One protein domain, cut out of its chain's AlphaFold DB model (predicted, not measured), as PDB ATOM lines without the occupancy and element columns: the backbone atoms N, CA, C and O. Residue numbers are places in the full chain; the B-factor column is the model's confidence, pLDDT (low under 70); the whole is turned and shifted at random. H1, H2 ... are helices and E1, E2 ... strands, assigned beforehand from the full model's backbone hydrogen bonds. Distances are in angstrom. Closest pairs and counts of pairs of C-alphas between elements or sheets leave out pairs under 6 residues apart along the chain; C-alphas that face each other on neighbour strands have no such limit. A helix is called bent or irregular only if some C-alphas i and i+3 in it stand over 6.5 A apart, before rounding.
ATOM      1  N   ILE A   3      11.832  -1.978 -25.503       90.00
ATOM      2  CA  ILE A   3      12.970  -1.074 -25.319       90.00
ATOM      3  C   ILE A   3      13.152  -0.243 -26.581       90.00
ATOM      4  O   ILE A   3      12.899  -0.735 -27.682       90.00
ATOM      5  N   THR A   4      13.607   0.989 -26.411       91.12
ATOM      6  CA  THR A   4      13.929   1.912 -27.498       91.12
ATOM      7  C   THR A   4      15.431   2.158 -27.542       91.12
ATOM      8  O   THR A   4      16.100   2.170 -26.506       91.12
ATOM      9  N   TRP A   5      15.988   2.287 -28.743       92.44
ATOM     10  CA  TRP A   5      17.372   2.709 -28.935       92.44
ATOM     11  C   TRP A   5      17.576   3.359 -30.296       92.44
ATOM     12  O   TRP A   5      16.839   3.099 -31.243       92.44
ATOM     13  N   THR A   6      18.619   4.175 -30.400       92.50
ATOM     14  CA  THR A   6      18.970   4.875 -31.635       92.50
ATOM     15  C   THR A   6      19.746   3.975 -32.594       92.50
ATOM     16  O   THR A   6      20.674   3.259 -32.193       92.50
ATOM     17  N   ASP A   7      19.392   4.022 -33.872       91.88
ATOM     18  CA  ASP A   7      20.103   3.339 -34.947       91.88
ATOM     19  C   ASP A   7      21.411   4.062 -35.334       91.88
ATOM     20  O   ASP A   7      21.924   4.913 -34.603       91.88
ATOM     21  N   ARG A   8      22.034   3.662 -36.448       90.44
ATOM     22  CA  ARG A   8      23.222   4.341 -36.995       90.44
ATOM     23  C   ARG A   8      22.915   5.739 -37.554       90.44
ATOM     24  O   ARG A   8      23.815   6.569 -37.584       90.44
ATOM     25  N   ASN A   9      21.691   5.969 -38.008       88.81
ATOM     26  CA  ASN A   9      21.253   7.177 -38.702       88.81
ATOM     27  C   ASN A   9      20.598   8.203 -37.760       88.81
ATOM     28  O   ASN A   9      20.224   9.276 -38.213       88.81
ATOM     29  N   GLY A  10      20.454   7.887 -36.470       88.38
ATOM     30  CA  GLY A  10      19.792   8.753 -35.494       88.38
ATOM     31  C   GLY A  10      18.307   8.445 -35.279       88.38
ATOM     32  O   GLY A  10      17.682   9.088 -34.442       88.38
ATOM     33  N   ASN A  11      17.737   7.457 -35.969       90.62
ATOM     34  CA  ASN A  11      16.331   7.096 -35.817       90.62
ATOM     35  C   ASN A  11      16.112   6.249 -34.564       90.62
ATOM     36  O   ASN A  11      16.899   5.347 -34.257       90.62
ATOM     37  N   GLU A  12      14.997   6.477 -33.879       90.50
ATOM     38  CA  GLU A  12      14.576   5.624 -32.776       90.50
ATOM     39  C   GLU A  12      13.963   4.319 -33.287       90.50
ATOM     40  O   GLU A  12      13.009   4.297 -34.063       90.50
ATOM     41  N   ILE A  13      14.500   3.201 -32.806       88.06
ATOM     42  CA  ILE A  13      13.983   1.865 -33.073       88.06
ATOM     43  C   ILE A  13      13.446   1.289 -31.774       88.06
ATOM     44  O   ILE A  13      14.129   1.262 -30.751       88.06
ATOM     45  N   THR A  14      12.223   0.768 -31.834       88.25
ATOM     46  CA  THR A  14      11.617   0.022 -30.731       88.25
ATOM     47  C   THR A  14      11.720  -1.476 -30.991       88.25
ATOM     48  O   THR A  14      11.288  -1.968 -32.032       88.25
ATOM     49  N   GLY A  15      12.240  -2.226 -30.023       83.94
ATOM     50  CA  GLY A  15      12.319  -3.682 -30.077       83.94
ATOM     51  C   GLY A  15      11.738  -4.346 -28.835       83.94
ATOM     52  O   GLY A  15      11.782  -3.805 -27.730       83.94
ATOM     53  N   ARG A  16      11.204  -5.560 -29.004       85.94
ATOM     54  CA  ARG A  16      10.795  -6.406 -27.879       85.94
ATOM     55  C   ARG A  16      11.960  -7.284 -27.433       85.94
ATOM     56  O   ARG A  16      12.580  -7.977 -28.246       85.94
ATOM     57  N   ILE A  17      12.211  -7.296 -26.131       89.25
ATOM     58  CA  ILE A  17      13.149  -8.212 -25.482       89.25
ATOM     59  C   ILE A  17      12.432  -9.123 -24.494       89.25
ATOM     60  O   ILE A  17      11.352  -8.796 -23.979       89.25
ATOM     61  N   ASP A  18      13.054 -10.270 -24.260       88.62
ATOM     62  CA  ASP A  18      12.642 -11.229 -23.247       88.62
ATOM     63  C   ASP A  18      12.781 -10.621 -21.838       88.62
ATOM     64  O   ASP A  18      13.646  -9.774 -21.594       88.62
ATOM     65  N   ALA A  19      11.902 -11.026 -20.925       90.06
ATOM     66  CA  ALA A  19      11.867 -10.555 -19.547       90.06
ATOM     67  C   ALA A  19      13.176 -10.866 -18.811       90.06
ATOM     68  O   ALA A  19      13.672 -10.015 -18.079       90.06
ATOM     69  N   ALA A  20      13.795 -12.020 -19.086       90.19
ATOM     70  CA  ALA A  20      15.066 -12.409 -18.473       90.19
ATOM     71  C   ALA A  20      16.232 -11.462 -18.827       90.19
ATOM     72  O   ALA A  20      17.214 -11.372 -18.093       90.19
ATOM     73  N   LEU A  21      16.131 -10.732 -19.945       92.81
ATOM     74  CA  LEU A  21      17.155  -9.778 -20.388       92.81
ATOM     75  C   LEU A  21      16.975  -8.394 -19.761       92.81
ATOM     76  O   LEU A  21      17.905  -7.588 -19.772       92.81
ATOM     77  N   TRP A  22      15.784  -8.104 -19.235       92.38
ATOM     78  CA  TRP A  22      15.427  -6.778 -18.743       92.38
ATOM     79  C   TRP A  22      16.342  -6.265 -17.620       92.38
ATOM     80  O   TRP A  22      16.799  -5.130 -17.754       92.38
ATOM     81  N   PRO A  23      16.690  -7.053 -16.578       92.12
ATOM     82  CA  PRO A  23      17.602  -6.600 -15.523       92.12
ATOM     83  C   PRO A  23      18.938  -6.078 -16.067       92.12
ATOM     84  O   PRO A  23      19.377  -4.985 -15.719       92.12
ATOM     85  N   TYR A  24      19.523  -6.802 -17.023       92.44
ATOM     86  CA  TYR A  24      20.790  -6.440 -17.658       92.44
ATOM     87  C   TYR A  24      20.684  -5.157 -18.483       92.44
ATOM     88  O   TYR A  24      21.542  -4.281 -18.386       92.44
ATOM     89  N   VAL A  25      19.632  -5.032 -19.299       92.88
ATOM     90  CA  VAL A  25      19.428  -3.845 -20.145       92.88
ATOM     91  C   VAL A  25      19.122  -2.616 -19.292       92.88
ATOM     92  O   VAL A  25      19.632  -1.540 -19.593       92.88
ATOM     93  N   LYS A  26      18.354  -2.772 -18.209       91.44
ATOM     94  CA  LYS A  26      18.067  -1.700 -17.249       91.44
ATOM     95  C   LYS A  26      19.335  -1.235 -16.525       91.44
ATOM     96  O   LYS A  26      19.525  -0.035 -16.374       91.44
ATOM     97  N   ALA A  27      20.194  -2.163 -16.103       90.25
ATOM     98  CA  ALA A  27      21.432  -1.853 -15.387       90.25
ATOM     99  C   ALA A  27      22.488  -1.178 -16.271       90.25
ATOM    100  O   ALA A  27      23.110  -0.199 -15.874       90.25
ATOM    101  N   LEU A  28      22.718  -1.734 -17.463       89.94
ATOM    102  CA  LEU A  28      23.860  -1.374 -18.305       89.94
ATOM    103  C   LEU A  28      23.502  -0.367 -19.403       89.94
ATOM    104  O   LEU A  28      24.386   0.285 -19.960       89.94
ATOM    105  N   GLY A  29      22.221  -0.261 -19.750       91.69
ATOM    106  CA  GLY A  29      21.767   0.370 -20.981       91.69
ATOM    107  C   GLY A  29      21.935  -0.544 -22.202       91.69
ATOM    108  O   GLY A  29      22.634  -1.559 -22.173       91.69
ATOM    109  N   VAL A  30      21.286  -0.176 -23.310       92.88
ATOM    110  CA  VAL A  30      21.144  -1.034 -24.502       92.88
ATOM    111  C   VAL A  30      22.490  -1.416 -25.136       92.88
ATOM    112  O   VAL A  30      22.720  -2.594 -25.401       92.88
ATOM    113  N   ASP A  31      23.392  -0.454 -25.366       91.00
ATOM    114  CA  ASP A  31      24.680  -0.714 -26.037       91.00
ATOM    115  C   ASP A  31      25.591  -1.625 -25.202       91.00
ATOM    116  O   ASP A  31      26.074  -2.649 -25.695       91.00
ATOM    117  N   LYS A  32      25.782  -1.293 -23.922       91.12
ATOM    118  CA  LYS A  32      26.616  -2.089 -23.016       91.12
ATOM    119  C   LYS A  32      26.021  -3.476 -22.784       91.12
ATOM    120  O   LYS A  32      26.766  -4.451 -22.793       91.12
ATOM    121  N   ALA A  33      24.697  -3.592 -22.662       92.94
ATOM    122  CA  ALA A  33      24.033  -4.888 -22.556       92.94
ATOM    123  C   ALA A  33      24.245  -5.746 -23.812       92.94
ATOM    124  O   ALA A  33      24.533  -6.934 -23.699       92.94
ATOM    125  N   ALA A  34      24.166  -5.170 -25.015       93.31
ATOM    126  CA  ALA A  34      24.417  -5.923 -26.243       93.31
ATOM    127  C   ALA A  34      25.856  -6.463 -26.294       93.31
ATOM    128  O   ALA A  34      26.058  -7.636 -26.605       93.31
ATOM    129  N   ARG A  35      26.852  -5.643 -25.927       92.12
ATOM    130  CA  ARG A  35      28.260  -6.075 -25.829       92.12
ATOM    131  C   ARG A  35      28.454  -7.148 -24.763       92.12
ATOM    132  O   ARG A  35      29.157  -8.126 -25.005       92.12
ATOM    133  N   PHE A  36      27.792  -6.991 -23.620       92.44
ATOM    134  CA  PHE A  36      27.804  -7.970 -22.542       92.44
ATOM    135  C   PHE A  36      27.287  -9.333 -23.012       92.44
ATOM    136  O   PHE A  36      27.979 -10.330 -22.835       92.44
ATOM    137  N   PHE A  37      26.129  -9.388 -23.678       94.00
ATOM    138  CA  PHE A  37      25.580 -10.652 -24.176       94.00
ATOM    139  C   PHE A  37      26.426 -11.275 -25.288       94.00
ATOM    140  O   PHE A  37      26.567 -12.491 -25.325       94.00
ATOM    141  N   ILE A  38      27.039 -10.469 -26.159       93.19
ATOM    142  CA  ILE A  38      27.984 -10.982 -27.165       93.19
ATOM    143  C   ILE A  38      29.192 -11.648 -26.489       93.19
ATOM    144  O   ILE A  38      29.692 -12.661 -26.973       93.19
ATOM    145  N   ARG A  39      29.671 -11.083 -25.375       91.69
ATOM    146  CA  ARG A  39      30.869 -11.575 -24.693       91.69
ATOM    147  C   ARG A  39      30.601 -12.757 -23.760       91.69
ATOM    148  O   ARG A  39      31.391 -13.697 -23.762       91.69
ATOM    149  N   PHE A  40      29.528 -12.689 -22.976       91.06
ATOM    150  CA  PHE A  40      29.237 -13.602 -21.862       91.06
ATOM    151  C   PHE A  40      27.970 -14.442 -22.065       91.06
ATOM    152  O   PHE A  40      27.629 -15.260 -21.216       91.06
ATOM    153  N   GLY A  41      27.227 -14.251 -23.157       91.62
ATOM    154  CA  GLY A  41      25.990 -14.990 -23.406       91.62
ATOM    155  C   GLY A  41      26.217 -16.502 -23.379       91.62
ATOM    156  O   GLY A  41      27.098 -17.021 -24.061       91.62
ATOM    157  N   GLY A  42      25.423 -17.223 -22.584       89.69
ATOM    158  CA  GLY A  42      25.560 -18.672 -22.443       89.69
ATOM    159  C   GLY A  42      26.784 -19.118 -21.636       89.69
ATOM    160  O   GLY A  42      27.122 -20.304 -21.671       89.69
ATOM    161  N   SER A  43      27.439 -18.219 -20.895       91.00
ATOM    162  CA  SER A  43      28.491 -18.549 -19.928       91.00
ATOM    163  C   SER A  43      28.011 -18.382 -18.479       91.00
ATOM    164  O   SER A  43      26.904 -17.908 -18.205       91.00
ATOM    165  N   TYR A  44      28.826 -18.856 -17.538       90.31
ATOM    166  CA  TYR A  44      28.707 -18.486 -16.130       90.31
ATOM    167  C   TYR A  44      29.623 -17.297 -15.853       90.31
ATOM    168  O   TYR A  44      30.741 -17.253 -16.366       90.31
ATOM    169  N   ILE A  45      29.149 -16.352 -15.047       88.38
ATOM    170  CA  ILE A  45      29.959 -15.242 -14.539       88.38
ATOM    171  C   ILE A  45      29.832 -15.157 -13.024       88.38
ATOM    172  O   ILE A  45      28.814 -15.551 -12.458       88.38
ATOM    173  N   TYR A  46      30.850 -14.600 -12.375       85.56
ATOM    174  CA  TYR A  46      30.807 -14.288 -10.953       85.56
ATOM    175  C   TYR A  46      30.672 -12.779 -10.740       85.56
ATOM    176  O   TYR A  46      31.459 -11.994 -11.277       85.56
ATOM    177  N   ILE A  47      29.682 -12.375  -9.943       84.62
ATOM    178  CA  ILE A  47      29.416 -10.977  -9.595       84.62
ATOM    179  C   ILE A  47      29.674 -10.786  -8.097       84.62
ATOM    180  O   ILE A  47      28.868 -11.175  -7.248       84.62
ATOM    181  N   GLY A  48      30.823 -10.191  -7.772       77.62
ATOM    182  CA  GLY A  48      31.208  -9.874  -6.398       77.62
ATOM    183  C   GLY A  48      30.462  -8.657  -5.837       77.62
ATOM    184  O   GLY A  48      30.156  -7.723  -6.570       77.62
ATOM    185  N   ARG A  49      30.208  -8.652  -4.517       72.75
ATOM    186  CA  ARG A  49      29.546  -7.538  -3.799       72.75
ATOM    187  C   ARG A  49      30.386  -6.262  -3.703       72.75
ATOM    188  O   ARG A  49      29.832  -5.176  -3.595       72.75
ATOM    189  N   LYS A  50      31.715  -6.386  -3.691       68.25
ATOM    190  CA  LYS A  50      32.629  -5.235  -3.689       68.25
ATOM    191  C   LYS A  50      32.847  -4.759  -5.124       68.25
ATOM    192  O   LYS A  50      32.776  -5.571  -6.047       68.25
ATOM    193  N   ARG A  51      33.146  -3.464  -5.304       61.47
ATOM    194  CA  ARG A  51      33.580  -2.927  -6.605       61.47
ATOM    195  C   ARG A  51      34.675  -3.831  -7.157       61.47
ATOM    196  O   ARG A  51      35.621  -4.169  -6.450       61.47
ATOM    197  N   ALA A  52      34.507  -4.261  -8.397       60.75
ATOM    198  CA  ALA A  52      35.509  -5.079  -9.045       60.75
ATOM    199  C   ALA A  52      36.772  -4.235  -9.258       60.75
ATOM    200  O   ALA A  52      36.703  -3.163  -9.859       60.75
ATOM    201  N   ASN A  53      37.917  -4.724  -8.777       56.06
ATOM    202  CA  ASN A  53      39.211  -4.029  -8.806       56.06
ATOM    203  C   ASN A  53      39.841  -3.975 -10.216       56.06
ATOM    204  O   ASN A  53      41.033  -4.209 -10.371       56.06
ATOM    205  N   GLY A  54      39.050  -3.752 -11.270       57.28
ATOM    206  CA  GLY A  54      39.505  -3.753 -12.669       57.28
ATOM    207  C   GLY A  54      39.959  -5.117 -13.212       57.28
ATOM    208  O   GLY A  54      40.030  -5.289 -14.421       57.28
ATOM    209  N   THR A  55      40.205  -6.105 -12.347       61.12
ATOM    210  CA  THR A  55      40.673  -7.455 -12.696       61.12
ATOM    211  C   THR A  55      39.561  -8.441 -13.043       61.12
ATOM    212  O   THR A  55      39.844  -9.493 -13.612       61.12
ATOM    213  N   SER A  56      38.297  -8.146 -12.722       70.38
ATOM    214  CA  SER A  56      37.200  -9.032 -13.120       70.38
ATOM    215  C   SER A  56      36.890  -8.853 -14.605       70.38
ATOM    216  O   SER A  56      36.811  -7.731 -15.106       70.38
ATOM    217  N   GLU A  57      36.663  -9.956 -15.317       74.62
ATOM    218  CA  GLU A  57      36.364  -9.924 -16.754       74.62
ATOM    219  C   GLU A  57      35.122  -9.064 -17.062       74.62
ATOM    220  O   GLU A  57      35.067  -8.343 -18.058       74.62
ATOM    221  N   VAL A  58      34.148  -9.063 -16.145       75.62
ATOM    222  CA  VAL A  58      32.955  -8.209 -16.207       75.62
ATOM    223  C   VAL A  58      33.326  -6.723 -16.128       75.62
ATOM    224  O   VAL A  58      32.804  -5.923 -16.907       75.62
ATOM    225  N   ALA A  59      34.242  -6.344 -15.231       75.56
ATOM    226  CA  ALA A  59      34.706  -4.964 -15.104       75.56
ATOM    227  C   ALA A  59      35.575  -4.524 -16.285       75.56
ATOM    228  O   ALA A  59      35.479  -3.372 -16.696       75.56
ATOM    229  N   ALA A  60      36.360  -5.431 -16.872       74.56
ATOM    230  CA  ALA A  60      37.132  -5.142 -18.078       74.56
ATOM    231  C   ALA A  60      36.225  -4.798 -19.274       74.56
ATOM    232  O   ALA A  60      36.550  -3.925 -20.076       74.56
ATOM    233  N   VAL A  61      35.062  -5.449 -19.386       73.75
ATOM    234  CA  VAL A  61      34.141  -5.261 -20.521       73.75
ATOM    235  C   VAL A  61      33.164  -4.101 -20.306       73.75
ATOM    236  O   VAL A  61      32.796  -3.425 -21.266       73.75
ATOM    237  N   LEU A  62      32.717  -3.870 -19.068       75.06
ATOM    238  CA  LEU A  62      31.630  -2.927 -18.768       75.06
ATOM    239  C   LEU A  62      32.025  -1.748 -17.870       75.06
ATOM    240  O   LEU A  62      31.237  -0.809 -17.710       75.06
ATOM    241  N   GLY A  63      33.236  -1.774 -17.314       74.12
ATOM    242  CA  GLY A  63      33.742  -0.820 -16.335       74.12
ATOM    243  C   GLY A  63      33.490  -1.245 -14.878       74.12
ATOM    244  O   GLY A  63      32.660  -2.114 -14.602       74.12
ATOM    245  N   PRO A  64      34.171  -0.603 -13.910       70.69
ATOM    246  CA  PRO A  64      34.165  -1.007 -12.498       70.69
ATOM    247  C   PRO A  64      32.810  -0.833 -11.786       70.69
ATOM    248  O   PRO A  64      32.572  -1.461 -10.756       70.69
ATOM    249  N   VAL A  65      31.911  -0.002 -12.327       76.75
ATOM    250  CA  VAL A  65      30.589   0.297 -11.738       76.75
ATOM    251  C   VAL A  65      29.516  -0.713 -12.172       76.75
ATOM    252  O   VAL A  65      28.518  -0.906 -11.478       76.75
ATOM    253  N   ALA A  66      29.731  -1.418 -13.286       76.31
ATOM    254  CA  ALA A  66      28.726  -2.294 -13.883       76.31
ATOM    255  C   ALA A  66      28.325  -3.472 -12.983       76.31
ATOM    256  O   ALA A  66      27.160  -3.861 -12.962       76.31
ATOM    257  N   SER A  67      29.259  -4.025 -12.203       77.38
ATOM    258  CA  SER A  67      28.957  -5.118 -11.267       77.38
ATOM    259  C   SER A  67      27.963  -4.694 -10.186       77.38
ATOM    260  O   SER A  67      27.065  -5.461  -9.856       77.38
ATOM    261  N   GLN A  68      28.081  -3.462  -9.679       82.06
ATOM    262  CA  GLN A  68      27.167  -2.935  -8.669       82.06
ATOM    263  C   GLN A  68      25.773  -2.686  -9.264       82.06
ATOM    264  O   GLN A  68      24.781  -3.137  -8.699       82.06
ATOM    265  N   GLN A  69      25.706  -2.090 -10.458       85.25
ATOM    266  CA  GLN A  69      24.444  -1.874 -11.180       85.25
ATOM    267  C   GLN A  69      23.716  -3.191 -11.486       85.25
ATOM    268  O   GLN A  69      22.493  -3.275 -11.385       85.25
ATOM    269  N   LEU A  70      24.460  -4.246 -11.839       85.25
ATOM    270  CA  LEU A  70      23.887  -5.572 -12.074       85.25
ATOM    271  C   LEU A  70      23.301  -6.178 -10.792       85.25
ATOM    272  O   LEU A  70      22.205  -6.740 -10.841       85.25
ATOM    273  N   ILE A  71      23.979  -6.028  -9.651       85.75
ATOM    274  CA  ILE A  71      23.451  -6.463  -8.348       85.75
ATOM    275  C   ILE A  71      22.168  -5.699  -8.011       85.75
ATOM    276  O   ILE A  71      21.155  -6.323  -7.713       85.75
ATOM    277  N   GLU A  72      22.177  -4.371  -8.131       86.50
ATOM    278  CA  GLU A  72      21.010  -3.515  -7.861       86.50
ATOM    279  C   GLU A  72      19.820  -3.832  -8.786       86.50
ATOM    280  O   GLU A  72      18.663  -3.675  -8.401       86.50
ATOM    281  N   SER A  73      20.086  -4.331  -9.996       85.75
ATOM    282  CA  SER A  73      19.047  -4.780 -10.931       85.75
ATOM    283  C   SER A  73      18.489  -6.183 -10.657       85.75
ATOM    284  O   SER A  73      17.543  -6.587 -11.333       85.75
ATOM    285  N   GLY A  74      19.045  -6.917  -9.685       84.38
ATOM    286  CA  GLY A  74      18.583  -8.250  -9.283       84.38
ATOM    287  C   GLY A  74      19.250  -9.426 -10.006       84.38
ATOM    288  O   GLY A  74      18.725 -10.533  -9.970       84.38
ATOM    289  N   VAL A  75      20.389  -9.219 -10.678       84.62
ATOM    290  CA  VAL A  75      21.119 -10.298 -11.378       84.62
ATOM    291  C   VAL A  75      22.022 -11.100 -10.430       84.62
ATOM    292  O   VAL A  75      22.332 -12.246 -10.722       84.62
ATOM    293  N   GLY A  76      22.430 -10.535  -9.291       78.50
ATOM    294  CA  GLY A  76      23.325 -11.167  -8.314       78.50
ATOM    295  C   GLY A  76      23.069 -10.650  -6.892       78.50
ATOM    296  O   GLY A  76      22.028 -10.035  -6.660       78.50
ATOM    297  N   PRO A  77      23.997 -10.838  -5.934       82.06
ATOM    298  CA  PRO A  77      25.396 -11.261  -6.092       82.06
ATOM    299  C   PRO A  77      25.594 -12.781  -6.231       82.06
ATOM    300  O   PRO A  77      24.724 -13.561  -5.859       82.06
ATOM    301  N   GLY A  78      26.775 -13.197  -6.705       84.75
ATOM    302  CA  GLY A  78      27.187 -14.607  -6.786       84.75
ATOM    303  C   GLY A  78      27.471 -15.105  -8.204       84.75
ATOM    304  O   GLY A  78      27.722 -14.315  -9.116       84.75
ATOM    305  N   SER A  79      27.470 -16.429  -8.371       86.75
ATOM    306  CA  SER A  79      27.641 -17.095  -9.668       86.75
ATOM    307  C   SER A  79      26.315 -17.139 -10.417       86.75
ATOM    308  O   SER A  79      25.342 -17.707  -9.929       86.75
ATOM    309  N   VAL A  80      26.279 -16.558 -11.614       90.62
ATOM    310  CA  VAL A  80      25.047 -16.359 -12.385       90.62
ATOM    311  C   VAL A  80      25.224 -16.914 -13.790       90.62
ATOM    312  O   VAL A  80      26.266 -16.728 -14.423       90.62
ATOM    313  N   ARG A  81      24.186 -17.589 -14.293       91.62
ATOM    314  CA  ARG A  81      24.114 -18.029 -15.687       91.62
ATOM    315  C   ARG A  81      23.609 -16.884 -16.556       91.62
ATOM    316  O   ARG A  81      22.483 -16.422 -16.379       91.62
ATOM    317  N   VAL A  82      24.413 -16.459 -17.525       92.50
ATOM    318  CA  VAL A  82      24.019 -15.386 -18.442       92.50
ATOM    319  C   VAL A  82      23.185 -15.967 -19.590       92.50
ATOM    320  O   VAL A  82      23.630 -16.909 -20.255       92.50
ATOM    321  N   PRO A  83      21.995 -15.412 -19.883       92.88
ATOM    322  CA  PRO A  83      21.216 -15.807 -21.052       92.88
ATOM    323  C   PRO A  83      21.987 -15.578 -22.358       92.88
ATOM    324  O   PRO A  83      22.672 -14.572 -22.516       92.88
ATOM    325  N   LEU A  84      21.838 -16.479 -23.332       89.19
ATOM    326  CA  LEU A  84      22.503 -16.361 -24.638       89.19
ATOM    327  C   LEU A  84      22.011 -15.137 -25.434       89.19
ATOM    328  O   LEU A  84      22.778 -14.460 -26.107       89.19
ATOM    329  N   ALA A  85      20.716 -14.832 -25.323       89.56
ATOM    330  CA  ALA A  85      20.085 -13.603 -25.805       89.56
ATOM    331  C   ALA A  85      20.201 -13.280 -27.310       89.56
ATOM    332  O   ALA A  85      19.720 -12.217 -27.684       89.56
ATOM    333  N   ASN A  86      20.743 -14.155 -28.172       90.56
ATOM    334  CA  ASN A  86      21.132 -13.918 -29.582       90.56
ATOM    335  C   ASN A  86      20.243 -12.987 -30.427       90.56
ATOM    336  O   ASN A  86      20.757 -12.201 -31.222       90.56
ATOM    337  N   GLY A  87      18.918 -13.028 -30.264       91.75
ATOM    338  CA  GLY A  87      18.005 -12.144 -30.997       91.75
ATOM    339  C   GLY A  87      18.158 -10.656 -30.661       91.75
ATOM    340  O   GLY A  87      17.983  -9.804 -31.529       91.75
ATOM    341  N   PHE A  88      18.490 -10.310 -29.417       93.00
ATOM    342  CA  PHE A  88      18.725  -8.925 -29.009       93.00
ATOM    343  C   PHE A  88      20.009  -8.319 -29.618       93.00
ATOM    344  O   PHE A  88      19.877  -7.340 -30.357       93.00
ATOM    345  N   PRO A  89      21.221  -8.885 -29.423       93.81
ATOM    346  CA  PRO A  89      22.437  -8.351 -30.021       93.81
ATOM    347  C   PRO A  89      22.407  -8.426 -31.551       93.81
ATOM    348  O   PRO A  89      22.917  -7.515 -32.193       93.81
ATOM    349  N   ALA A  90      21.753  -9.422 -32.166       94.81
ATOM    350  CA  ALA A  90      21.588  -9.454 -33.622       94.81
ATOM    351  C   ALA A  90      20.809  -8.234 -34.147       94.81
ATOM    352  O   ALA A  90      21.253  -7.573 -35.088       94.81
ATOM    353  N   ARG A  91      19.675  -7.895 -33.515       93.06
ATOM    354  CA  ARG A  91      18.869  -6.716 -33.880       93.06
ATOM    355  C   ARG A  91      19.610  -5.410 -33.606       93.06
ATOM    356  O   ARG A  91      19.592  -4.523 -34.455       93.06
ATOM    357  N   TYR A  92      20.320  -5.330 -32.482       94.06
ATOM    358  CA  TYR A  92      21.174  -4.189 -32.154       94.06
ATOM    359  C   TYR A  92      22.291  -3.980 -33.191       94.06
ATOM    360  O   TYR A  92      22.476  -2.889 -33.722       94.06
ATOM    361  N   LEU A  93      23.028  -5.030 -33.554       94.88
ATOM    362  CA  LEU A  93      24.087  -4.934 -34.561       94.88
ATOM    363  C   LEU A  93      23.525  -4.561 -35.936       94.88
ATOM    364  O   LEU A  93      24.151  -3.794 -36.671       94.88
ATOM    365  N   ARG A  94      22.326  -5.052 -36.270       94.69
ATOM    366  CA  ARG A  94      21.648  -4.683 -37.512       94.69
ATOM    367  C   ARG A  94      21.295  -3.200 -37.554       94.69
ATOM    368  O   ARG A  94      21.574  -2.569 -38.570       94.69
ATOM    369  N   SER A  95      20.769  -2.625 -36.468       93.31
ATOM    370  CA  SER A  95      20.499  -1.179 -36.401       93.31
ATOM    371  C   SER A  95      21.773  -0.337 -36.459       93.31
ATOM    372  O   SER A  95      21.738   0.809 -36.892       93.31
ATOM    373  N   ARG A  96      22.924  -0.902 -36.074       94.00
ATOM    374  CA  ARG A  96      24.248  -0.283 -36.257       94.00
ATOM    375  C   ARG A  96      24.829  -0.467 -37.667       94.00
ATOM    376  O   ARG A  96      25.988  -0.138 -37.897       94.00
ATOM    377  N   GLY A  97      24.047  -0.985 -38.616       93.94
ATOM    378  CA  GLY A  97      24.445  -1.138 -40.016       93.94
ATOM    379  C   GLY A  97      25.369  -2.327 -40.289       93.94
ATOM    380  O   GLY A  97      25.983  -2.380 -41.352       93.94
ATOM    381  N   ARG A  98      25.490  -3.287 -39.362       95.88
ATOM    382  CA  ARG A  98      26.290  -4.497 -39.600       95.88
ATOM    383  C   ARG A  98      25.624  -5.400 -40.643       95.88
ATOM    384  O   ARG A  98      24.393  -5.522 -40.709       95.88
ATOM    385  N   THR A  99      26.450  -6.051 -41.459       96.81
ATOM    386  CA  THR A  99      25.986  -7.044 -42.442       96.81
ATOM    387  C   THR A  99      25.604  -8.353 -41.752       96.81
ATOM    388  O   THR A  99      26.064  -8.635 -40.645       96.81
ATOM    389  N   VAL A 100      24.795  -9.192 -42.410       96.38
ATOM    390  CA  VAL A 100      24.409 -10.510 -41.869       96.38
ATOM    391  C   VAL A 100      25.647 -11.336 -41.511       96.38
ATOM    392  O   VAL A 100      25.723 -11.847 -40.400       96.38
ATOM    393  N   ASN A 101      26.665 -11.370 -42.374       97.00
ATOM    394  CA  ASN A 101      27.911 -12.100 -42.111       97.00
ATOM    395  C   ASN A 101      28.693 -11.551 -40.907       97.00
ATOM    396  O   ASN A 101      29.255 -12.323 -40.133       97.00
ATOM    397  N   GLN A 102      28.716 -10.229 -40.707       97.00
ATOM    398  CA  GLN A 102      29.326  -9.640 -39.509       97.00
ATOM    399  C   GLN A 102      28.562 -10.037 -38.239       97.00
ATOM    400  O   GLN A 102      29.179 -10.356 -37.226       97.00
ATOM    401  N   ILE A 103      27.227 -10.064 -38.308       97.00
ATOM    402  CA  ILE A 103      26.371 -10.495 -37.197       97.00
ATOM    403  C   ILE A 103      26.591 -11.982 -36.891       97.00
ATOM    404  O   ILE A 103      26.724 -12.336 -35.723       97.00
ATOM    405  N   CYS A 104      26.705 -12.839 -37.912       96.69
ATOM    406  CA  CYS A 104      26.989 -14.269 -37.747       96.69
ATOM    407  C   CYS A 104      28.267 -14.499 -36.937       96.69
ATOM    408  O   CYS A 104      28.260 -15.268 -35.981       96.69
ATOM    409  N   ARG A 105      29.344 -13.773 -37.267       96.06
ATOM    410  CA  ARG A 105      30.626 -13.860 -36.549       96.06
ATOM    411  C   ARG A 105      30.525 -13.362 -35.110       96.06
ATOM    412  O   ARG A 105      31.092 -13.978 -34.216       96.06
ATOM    413  N   ALA A 106      29.796 -12.271 -34.885       94.69
ATOM    414  CA  ALA A 106      29.643 -11.691 -33.554       94.69
ATOM    415  C   ALA A 106      28.804 -12.578 -32.621       94.69
ATOM    416  O   ALA A 106      29.175 -12.790 -31.474       94.69
ATOM    417  N   VAL A 107      27.682 -13.105 -33.115       94.00
ATOM    418  CA  VAL A 107      26.710 -13.877 -32.319       94.00
ATOM    419  C   VAL A 107      26.983 -15.390 -32.393       94.00
ATOM    420  O   VAL A 107      26.334 -16.175 -31.711       94.00
ATOM    421  N   ARG A 108      27.964 -15.819 -33.201       93.25
ATOM    422  CA  ARG A 108      28.358 -17.228 -33.409       93.25
ATOM    423  C   ARG A 108      27.193 -18.107 -33.876       93.25
ATOM    424  O   ARG A 108      26.958 -19.189 -33.352       93.25
ATOM    425  N   CYS A 109      26.445 -17.607 -34.855       93.44
ATOM    426  CA  CYS A 109      25.276 -18.270 -35.438       93.44
ATOM    427  C   CYS A 109      25.421 -18.368 -36.960       93.44
ATOM    428  O   CYS A 109      26.155 -17.583 -37.561       93.44
ATOM    429  N   THR A 110      24.670 -19.272 -37.587       96.62
ATOM    430  CA  THR A 110      24.585 -19.352 -39.054       96.62
ATOM    431  C   THR A 110      23.780 -18.189 -39.636       96.62
ATOM    432  O   THR A 110      22.974 -17.551 -38.948       96.62
ATOM    433  N   ASP A 111      23.955 -17.915 -40.928       96.00
ATOM    434  CA  ASP A 111      23.236 -16.845 -41.620       96.00
ATOM    435  C   ASP A 111      21.727 -17.115 -41.691       96.00
ATOM    436  O   ASP A 111      20.933 -16.192 -41.498       96.00
ATOM    437  N   VAL A 112      21.324 -18.377 -41.868       96.00
ATOM    438  CA  VAL A 112      19.919 -18.813 -41.802       96.00
ATOM    439  C   VAL A 112      19.309 -18.458 -40.445       96.00
ATOM    440  O   VAL A 112      18.227 -17.863 -40.384       96.00
ATOM    441  N   GLN A 113      20.022 -18.745 -39.353       94.62
ATOM    442  CA  GLN A 113      19.565 -18.410 -38.008       94.62
ATOM    443  C   GLN A 113      19.488 -16.893 -37.809       94.62
ATOM    444  O   GLN A 113      18.472 -16.399 -37.324       94.62
ATOM    445  N   VAL A 114      20.502 -16.133 -38.238       95.50
ATOM    446  CA  VAL A 114      20.494 -14.663 -38.138       95.50
ATOM    447  C   VAL A 114      19.325 -14.055 -38.911       95.50
ATOM    448  O   VAL A 114      18.619 -13.208 -38.368       95.50
ATOM    449  N   ARG A 115      19.052 -14.508 -40.141       93.38
ATOM    450  CA  ARG A 115      17.876 -14.059 -40.907       93.38
ATOM    451  C   ARG A 115      16.584 -14.337 -40.145       93.38
ATOM    452  O   ARG A 115      15.713 -13.474 -40.101       93.38
ATOM    453  N   GLY A 116      16.477 -15.499 -39.498       92.75
ATOM    454  CA  GLY A 116      15.364 -15.830 -38.607       92.75
ATOM    455  C   GLY A 116      15.240 -14.873 -37.415       92.75
ATOM    456  O   GLY A 116      14.148 -14.378 -37.142       92.75
ATOM    457  N   LEU A 117      16.350 -14.559 -36.746       90.88
ATOM    458  CA  LEU A 117      16.396 -13.645 -35.597       90.88
ATOM    459  C   LEU A 117      16.011 -12.202 -35.959       90.88
ATOM    460  O   LEU A 117      15.434 -11.496 -35.132       90.88
ATOM    461  N   LEU A 118      16.313 -11.767 -37.185       91.69
ATOM    462  CA  LEU A 118      15.997 -10.424 -37.681       91.69
ATOM    463  C   LEU A 118      14.546 -10.267 -38.157       91.69
ATOM    464  O   LEU A 118      14.095  -9.137 -38.333       91.69
ATOM    465  N   LYS A 119      13.795 -11.363 -38.334       89.75
ATOM    466  CA  LYS A 119      12.362 -11.283 -38.650       89.75
ATOM    467  C   LYS A 119      11.605 -10.574 -37.529       89.75
ATOM    468  O   LYS A 119      11.910 -10.758 -36.344       89.75
TER     469      LYS A 119
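Overview. This is residues 3 to 119 of the 161 residues of an uncharacterized protein of Mycoplana dimorpha (UniProt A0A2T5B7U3). Helix H2 lies in the middle, between two groups of parts that make the longest axis: H3, H4 and the small sheet of E3 and E4 toward one end, and H5, H6 and H7 packed together at the other. H1 makes a corner with H2 and packs on H4, while the hairpin of E1 and E2 lies at one side, by H5. The 117 printed residues include seven named helices and four named strands, in the order E1 E2 H1 H2 E3 H3 H4 E4 H5 H6 H7; both two-stranded sheets, E1 - E2 and E3 - E4, are antiparallel. The class is mixed, helices and strands; the whole is compact, with a radius of gyration of the C-alphas of 14.4 A and spans of 40 by 28 by 25 A.

Along the chain. Find C-alpha 3 at (12.970, -1.074, -25.319), where E1, residues 3 to 6, begins; E2 follows at 12 to 16, 13.5 A long. H1, residues 19 to 28, is 15.2 A long and only just irregular: C-alphas 20 and 23 are 7.0 A apart. H2, residues 30 to 40 and also 15.2 A, begins at (21.144, -1.034, -24.502). Then come E3 at 44 to 47, H3 at 57 to 62, H4 at 66 to 72, E4 at 78 to 81, H5 at 87 to 95, 12.5 A long, H6 at 100 to 107, and H7 at 111 to 118, ending at (15.997, -10.424, -37.681).

Arrangement. Begin at H2, a hub together with H5; each touches three helices. H2 touches H5 at a steep tilt of 54 degrees, closest at C-alphas 34 and 89, 4.9 A. H2 touches H3 at a shallow tilt of 20 degrees, opposite ways, closest at C-alphas 32 and 62, 6.6 A. H1 and H2 only just touch, only at the corner, with 3 pairs of C-alphas within 8 A, the closest 25 and 33 at 5.3 A. H1 touches H4, closest at C-alphas 27 and 69, 5.2 A. H5 and H6 form a helical hairpin at 45 degrees, closest at C-alphas 90 and 103, 6.1 A. H7 touches H5, about perpendicular at 87 degrees, closest at C-alphas 117 and 87, 5.1 A. In the hairpin E1 and E2, N 5 and O 13 are 2.9 A apart, within hydrogen-bond range; between E3 and E4, so are N 47 and O 78, 2.9 A. In H2 to H7 every O i to N i+4 pair is within hydrogen-bond range; in H1, 4 of 6.

Size, cuts and confidence. The farthest C-alphas, of Lys 50 and Val 112, are 42.4 A apart. The printed part has no cut and no long link. Confidence is low, with pLDDT under 70, at residues 50 to 55.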